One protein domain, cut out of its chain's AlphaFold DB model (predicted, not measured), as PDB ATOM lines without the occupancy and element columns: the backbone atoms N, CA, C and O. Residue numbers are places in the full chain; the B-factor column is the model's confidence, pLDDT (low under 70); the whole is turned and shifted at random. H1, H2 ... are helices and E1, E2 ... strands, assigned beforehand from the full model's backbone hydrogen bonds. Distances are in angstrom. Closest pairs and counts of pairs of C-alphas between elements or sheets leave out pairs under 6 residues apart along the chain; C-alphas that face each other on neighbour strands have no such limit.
ATOM      1  N   ARG A  92     350.437  81.978  39.829       96.62
ATOM      2  CA  ARG A  92     349.795  80.953  40.663       96.62
ATOM      3  C   ARG A  92     350.624  79.673  40.760       96.62
ATOM      4  O   ARG A  92     351.487  79.397  39.936       96.62
ATOM      5  N   ILE A  93     350.325  78.874  41.785       95.25
ATOM      6  CA  ILE A  93     350.700  77.456  41.815       95.25
ATOM      7  C   ILE A  93     349.590  76.721  41.068       95.25
ATOM      8  O   ILE A  93     348.423  76.891  41.425       95.25
ATOM      9  N   THR A  94     349.938  75.973  40.026       95.38
ATOM     10  CA  THR A  94     348.981  75.238  39.187       95.38
ATOM     11  C   THR A  94     348.835  73.786  39.620       95.38
ATOM     12  O   THR A  94     347.765  73.211  39.450       95.38
ATOM     13  N   GLU A  95     349.872  73.213  40.230       93.88
ATOM     14  CA  GLU A  95     349.882  71.835  40.718       93.88
ATOM     15  C   GLU A  95     350.853  71.699  41.890       93.88
ATOM     16  O   GLU A  95     351.915  72.321  41.891       93.88
ATOM     17  N   HIS A  96     350.501  70.875  42.877       90.69
ATOM     18  CA  HIS A  96     351.371  70.536  43.998       90.69
ATOM     19  C   HIS A  96     351.205  69.056  44.350       90.69
ATOM     20  O   HIS A  96     350.235  68.671  45.005       90.69
ATOM     21  N   ASP A  97     352.164  68.239  43.922       90.12
ATOM     22  CA  ASP A  97     352.195  66.800  44.166       90.12
ATOM     23  C   ASP A  97     353.266  66.491  45.217       90.12
ATOM     24  O   ASP A  97     354.454  66.304  44.943       90.12
ATOM     25  N   ILE A  98     352.822  66.492  46.473       84.81
ATOM     26  CA  ILE A  98     353.682  66.274  47.637       84.81
ATOM     27  C   ILE A  98     354.320  64.872  47.633       84.81
ATOM     28  O   ILE A  98     355.515  64.790  47.915       84.81
ATOM     29  N   PRO A  99     353.586  63.768  47.367       87.56
ATOM     30  CA  PRO A  99     354.193  62.441  47.267       87.56
ATOM     31  C   PRO A  99     355.349  62.361  46.267       87.56
ATOM     32  O   PRO A  99     356.351  61.716  46.569       87.56
ATOM     33  N   ASN A 100     355.228  63.038  45.123       89.19
ATOM     34  CA  ASN A 100     356.239  63.011  44.065       89.19
ATOM     35  C   ASN A 100     357.241  64.177  44.129       89.19
ATOM     36  O   ASN A 100     358.096  64.291  43.252       89.19
ATOM     37  N   LEU A 101     357.161  65.026  45.163       88.94
ATOM     38  CA  LEU A 101     358.006  66.212  45.350       88.94
ATOM     39  C   LEU A 101     358.027  67.138  44.122       88.94
ATOM     40  O   LEU A 101     359.056  67.738  43.808       88.94
ATOM     41  N   SER A 102     356.892  67.263  43.432       90.94
ATOM     42  CA  SER A 102     356.771  68.108  42.249       90.94
ATOM     43  C   SER A 102     355.824  69.284  42.490       90.94
ATOM     44  O   SER A 102     354.857  69.229  43.258       90.94
ATOM     45  N   LEU A 103     356.155  70.402  41.850       93.12
ATOM     46  CA  LEU A 103     355.420  71.651  41.951       93.12
ATOM     47  C   LEU A 103     355.388  72.311  40.574       93.12
ATOM     48  O   LEU A 103     356.439  72.640  40.023       93.12
ATOM     49  N   SER A 104     354.188  72.558  40.060       95.62
ATOM     50  CA  SER A 104     353.986  73.334  38.839       95.62
ATOM     51  C   SER A 104     353.540  74.741  39.220       95.62
ATOM     52  O   SER A 104     352.597  74.932  39.996       95.62
ATOM     53  N   VAL A 105     354.240  75.746  38.697       96.88
ATOM     54  CA  VAL A 105     353.971  77.154  38.994       96.88
ATOM     55  C   VAL A 105     354.053  78.014  37.748       96.88
ATOM     56  O   VAL A 105     354.803  77.748  36.812       96.88
ATOM     57  N   GLU A 106     353.298  79.097  37.774       97.81
ATOM     58  CA  GLU A 106     353.338  80.128  36.760       97.81
ATOM     59  C   GLU A 106     354.576  81.028  36.922       97.81
ATOM     60  O   GLU A 106     354.987  81.374  38.029       97.81
ATOM     61  N   ALA A 107     355.172  81.448  35.803       96.88
ATOM     62  CA  ALA A 107     356.486  82.099  35.772       96.88
ATOM     63  C   ALA A 107     356.578  83.433  36.544       96.88
ATOM     64  O   ALA A 107     357.676  83.853  36.927       96.88
ATOM     65  N   GLY A 108     355.454  84.121  36.748       97.56
ATOM     66  CA  GLY A 108     355.374  85.403  37.440       97.56
ATOM     67  C   GLY A 108     355.341  85.315  38.962       97.56
ATOM     68  O   GLY A 108     355.513  86.349  39.603       97.56
ATOM     69  N   ILE A 109     355.146  84.127  39.550       97.56
ATOM     70  CA  ILE A 109     355.106  83.980  41.012       97.56
ATOM     71  C   ILE A 109     356.478  84.267  41.614       97.56
ATOM     72  O   ILE A 109     357.506  83.870  41.055       97.56
ATOM     73  N   THR A 110     356.514  84.954  42.754       97.06
ATOM     74  CA  THR A 110     357.768  85.150  43.490       97.06
ATOM     75  C   THR A 110     358.175  83.887  44.240       97.06
ATOM     76  O   THR A 110     357.329  83.112  44.692       97.06
ATOM     77  N   LEU A 111     359.483  83.688  44.427       95.31
ATOM     78  CA  LEU A 111     359.986  82.601  45.268       95.31
ATOM     79  C   LEU A 111     359.440  82.714  46.700       95.31
ATOM     80  O   LEU A 111     359.042  81.711  47.283       95.31
ATOM     81  N   LEU A 112     359.329  83.929  47.243       94.75
ATOM     82  CA  LEU A 112     358.737  84.162  48.562       94.75
ATOM     83  C   LEU A 112     357.286  83.671  48.658       94.75
ATOM     84  O   LEU A 112     356.918  83.032  49.643       94.75
ATOM     85  N   GLU A 113     356.451  83.960  47.659       95.06
ATOM     86  CA  GLU A 113     355.067  83.477  47.628       95.06
ATOM     87  C   GLU A 113     354.989  81.955  47.510       95.06
ATOM     88  O   GLU A 113     354.140  81.346  48.163       95.06
ATOM     89  N   VAL A 114     355.884  81.335  46.733       94.50
ATOM     90  CA  VAL A 114     356.003  79.871  46.670       94.50
ATOM     91  C   VAL A 114     356.335  79.309  48.051       94.50
ATOM     92  O   VAL A 114     355.586  78.473  48.551       94.50
ATOM     93  N   GLN A 115     357.385  79.811  48.709       93.38
ATOM     94  CA  GLN A 115     357.800  79.322  50.029       93.38
ATOM     95  C   GLN A 115     356.692  79.475  51.076       93.38
ATOM     96  O   GLN A 115     356.429  78.543  51.833       93.38
ATOM     97  N   LYS A 116     355.981  80.613  51.091       92.12
ATOM     98  CA  LYS A 116     354.837  80.834  51.996       92.12
ATOM     99  C   LYS A 116     353.730  79.799  51.789       92.12
ATOM    100  O   LYS A 116     353.179  79.289  52.763       92.12
ATOM    101  N   LYS A 117     353.403  79.480  50.533       91.38
ATOM    102  CA  LYS A 117     352.369  78.489  50.200       91.38
ATOM    103  C   LYS A 117     352.800  77.068  50.563       91.38
ATOM    104  O   LYS A 117     351.987  76.322  51.103       91.38
ATOM    105  N   LEU A 118     354.063  76.709  50.326       90.31
ATOM    106  CA  LEU A 118     354.596  75.394  50.696       90.31
ATOM    107  C   LEU A 118     354.657  75.202  52.219       90.31
ATOM    108  O   LEU A 118     354.225  74.163  52.719       90.31
ATOM    109  N   ALA A 119     355.093  76.223  52.962       87.94
ATOM    110  CA  ALA A 119     355.117  76.195  54.424       87.94
ATOM    111  C   ALA A 119     353.715  75.976  55.025       87.94
ATOM    112  O   ALA A 119     353.563  75.235  55.995       87.94
ATOM    113  N   GLY A 120     352.678  76.568  54.419       82.94
ATOM    114  CA  GLY A 120     351.283  76.393  54.832       82.94
ATOM    115  C   GLY A 120     350.657  75.037  54.474       82.94
ATOM    116  O   GLY A 120     349.619  74.692  55.030       82.94
ATOM    117  N   ALA A 121     351.269  74.245  53.585       79.44
ATOM    118  CA  ALA A 121     350.706  72.987  53.073       79.44
ATOM    119  C   ALA A 121     350.921  71.762  53.993       79.44
ATOM    120  O   ALA A 121     350.690  70.624  53.588       79.44
ATOM    121  N   GLY A 122     351.360  71.969  55.239       63.41
ATOM    122  CA  GLY A 122     351.313  70.961  56.307       63.41
ATOM    123  C   GLY A 122     352.486  69.976  56.382       63.41
ATOM    124  O   GLY A 122     352.587  69.263  57.376       63.41
ATOM    125  N   LYS A 123     353.399  69.947  55.397       66.88
ATOM    126  CA  LYS A 123     354.607  69.088  55.432       66.88
ATOM    127  C   LYS A 123     355.945  69.830  55.517       66.88
ATOM    128  O   LYS A 123     356.987  69.188  55.465       66.88
ATOM    129  N   GLY A 124     355.940  71.160  55.652       72.31
ATOM    130  CA  GLY A 124     357.176  71.950  55.762       72.31
ATOM    131  C   GLY A 124     358.086  71.870  54.528       72.31
ATOM    132  O   GLY A 124     359.280  72.135  54.633       72.31
ATOM    133  N   SER A 125     357.542  71.481  53.370       83.00
ATOM    134  CA  SER A 125     358.276  71.466  52.105       83.00
ATOM    135  C   SER A 125     358.744  72.878  51.754       83.00
ATOM    136  O   SER A 125     358.069  73.861  52.050       83.00
ATOM    137  N   PHE A 126     359.901  72.979  51.109       89.12
ATOM    138  CA  PHE A 126     360.439  74.239  50.614       89.12
ATOM    139  C   PHE A 126     361.186  73.989  49.308       89.12
ATOM    140  O   PHE A 126     361.645  72.879  49.040       89.12
ATOM    141  N   LEU A 127     361.304  75.031  48.495       89.56
ATOM    142  CA  LEU A 127     362.077  75.002  47.265       89.56
ATOM    143  C   LEU A 127     363.507  75.498  47.571       89.56
ATOM    144  O   LEU A 127     363.644  76.646  48.004       89.56
ATOM    145  N   PRO A 128     364.565  74.682  47.398       89.25
ATOM    146  CA  PRO A 128     365.928  75.015  47.825       89.25
ATOM    147  C   PRO A 128     366.643  75.926  46.813       89.25
ATOM    148  O   PRO A 128     367.694  75.586  46.279       89.25
ATOM    149  N   LEU A 129     366.051  77.084  46.516       88.94
ATOM    150  CA  LEU A 129     366.636  78.115  45.658       88.94
ATOM    151  C   LEU A 129     367.041  79.316  46.511       88.94
ATOM    152  O   LEU A 129     366.253  79.770  47.337       88.94
ATOM    153  N   ASP A 130     368.226  79.869  46.248       88.50
ATOM    154  CA  ASP A 130     368.712  81.090  46.903       88.50
ATOM    155  C   ASP A 130     369.257  82.107  45.880       88.50
ATOM    156  O   ASP A 130     370.466  82.279  45.713       88.50
ATOM    157  N   PRO A 131     368.381  82.732  45.076       85.81
ATOM    158  CA  PRO A 131     368.784  83.756  44.124       85.81
ATOM    159  C   PRO A 131     369.010  85.104  44.832       85.81
ATOM    160  O   PRO A 131     368.280  85.442  45.760       85.81
ATOM    161  N   PRO A 132     369.860  85.996  44.293       85.44
ATOM    162  CA  PRO A 132     369.854  87.393  44.713       85.44
ATOM    163  C   PRO A 132     368.449  88.000  44.605       85.44
ATOM    164  O   PRO A 132     367.737  87.764  43.616       85.44
ATOM    165  N   TYR A 133     368.090  88.820  45.598       86.31
ATOM    166  CA  TYR A 133     366.766  89.433  45.756       86.31
ATOM    167  C   TYR A 133     365.629  88.414  45.926       86.31
ATOM    168  O   TYR A 133     364.555  88.605  45.355       86.31
ATOM    169  N   THR A 134     365.859  87.357  46.712       82.81
ATOM    170  CA  THR A 134     364.946  86.233  47.000       82.81
ATOM    171  C   THR A 134     363.482  86.650  47.157       82.81
ATOM    172  O   THR A 134     362.599  86.049  46.550       82.81
ATOM    173  N   GLU A 135     363.214  87.733  47.891       87.31
ATOM    174  CA  GLU A 135     361.850  88.209  48.159       87.31
ATOM    175  C   GLU A 135     361.100  88.729  46.928       87.31
ATOM    176  O   GLU A 135     359.874  88.678  46.871       87.31
ATOM    177  N   ARG A 136     361.835  89.238  45.936       93.12
ATOM    178  CA  ARG A 136     361.279  89.853  44.724       93.12
ATOM    179  C   ARG A 136     361.529  89.016  43.474       93.12
ATOM    180  O   ARG A 136     360.914  89.276  42.446       93.12
ATOM    181  N   ALA A 137     362.435  88.044  43.509       94.62
ATOM    182  CA  ALA A 137     362.750  87.216  42.354       94.62
ATOM    183  C   ALA A 137     361.547  86.338  41.973       94.62
ATOM    184  O   ALA A 137     361.012  85.603  42.804       94.62
ATOM    185  N   THR A 138     361.121  86.420  40.711       97.06
ATOM    186  CA  THR A 138     360.088  85.529  40.170       97.06
ATOM    187  C   THR A 138     360.709  84.215  39.714       97.06
ATOM    188  O   THR A 138     361.858  84.207  39.269       97.06
ATOM    189  N   ILE A 139     359.957  83.114  39.776       96.38
ATOM    190  CA  ILE A 139     360.438  81.784  39.369       96.38
ATOM    191  C   ILE A 139     360.943  81.799  37.921       96.38
ATOM    192  O   ILE A 139     362.060  81.359  37.655       96.38
ATOM    193  N   GLY A 140     360.197  82.419  37.002       95.12
ATOM    194  CA  GLY A 140     360.634  82.567  35.613       95.12
ATOM    195  C   GLY A 140     361.925  83.376  35.463       95.12
ATOM    196  O   GLY A 140     362.765  83.041  34.635       95.12
ATOM    197  N   GLY A 141     362.122  84.410  36.288       94.31
ATOM    198  CA  GLY A 141     363.345  85.215  36.267       94.31
ATOM    199  C   GLY A 141     364.566  84.469  36.809       94.31
ATOM    200  O   GLY A 141     365.663  84.647  36.290       94.31
ATOM    201  N   ILE A 142     364.381  83.627  37.830       94.38
ATOM    202  CA  ILE A 142     365.442  82.770  38.383       94.38
ATOM    203  C   ILE A 142     365.914  81.777  37.321       94.38
ATOM    204  O   ILE A 142     367.116  81.685  37.076       94.38
ATOM    205  N   ILE A 143     364.968  81.102  36.658       93.19
ATOM    206  CA  ILE A 143     365.249  80.128  35.596       93.19
ATOM    207  C   ILE A 143     365.943  80.809  34.410       93.19
ATOM    208  O   ILE A 143     367.004  80.366  33.986       93.19
ATOM    209  N   ALA A 144     365.386  81.916  33.903       91.25
ATOM    210  CA  ALA A 144     365.907  82.591  32.711       91.25
ATOM    211  C   ALA A 144     367.339  83.115  32.882       91.25
ATOM    212  O   ALA A 144     368.113  83.112  31.929       91.25
TER     213      ALA A 144
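This is residues 92 to 144 of the 150 residues of the protein "FAD-binding PCMH-type domain-containing protein" of Syntrophobacterales bacterium CG03_land_8_20_14_0_80_58_14 (UniProt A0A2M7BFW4). A small hairpin of two strands, E1 and E2, has helix H1 over one face with few contacts between them. From the end of H1 a long loop folds back past the helix to the short helix H2, near the beginning of H1 and the end of E2. The printed part has 53 residues, with two named strands, then two named helices, in the order E1, E2, H1, H2; the sheet, E1 - E2, is antiparallel. The class is mixed, helices and strands, with under half of the residues in named elements. The whole is compact, with a radius of gyration of the C-alphas of 10.6 A, and elongated, spanning 28 by 17 by 15 A.

Find C-alpha 93 at (350.700, 77.456, 41.815); from there E1, residues 93 to 97, runs 11.0 A. E2, residues 102 to 105, covers 10.0 A. At C-alpha 111, (359.986, 82.601, 45.268), H1 begins and runs 14.3 A to residue 120. H2, residues 139 to 144, runs 8.7 A to C-alpha 144 at (365.907, 82.591, 32.711).

Look first at the hairpin of E1 and E2, antiparallel at 175 degrees, where N 94 and O 104 are 2.9 A apart and N 102 and O 97 are 3.0 A apart, both within hydrogen-bond range. The closest C-alphas of E1 and H1, Ile 93 and Val 114, are 7.6 A apart. H1 and H2 are close but not clearly touching, their closest C-alphas, Leu 111 and Ile 139, being 6.0 A apart. They run opposite ways at a steep tilt of 41 degrees. E1 and H2 are apart. In H1 and H2 every O i to N i+4 pair is within hydrogen-bond range.

The two C-alphas farthest apart, of Gly 122 and Ala 144, are 30.1 A apart. The printed part has no cut; the link from H1 to H2, residues 121 to 138, is long. Mean pLDDT of the printed part is 90.2, with residues 122 to 123 under 70.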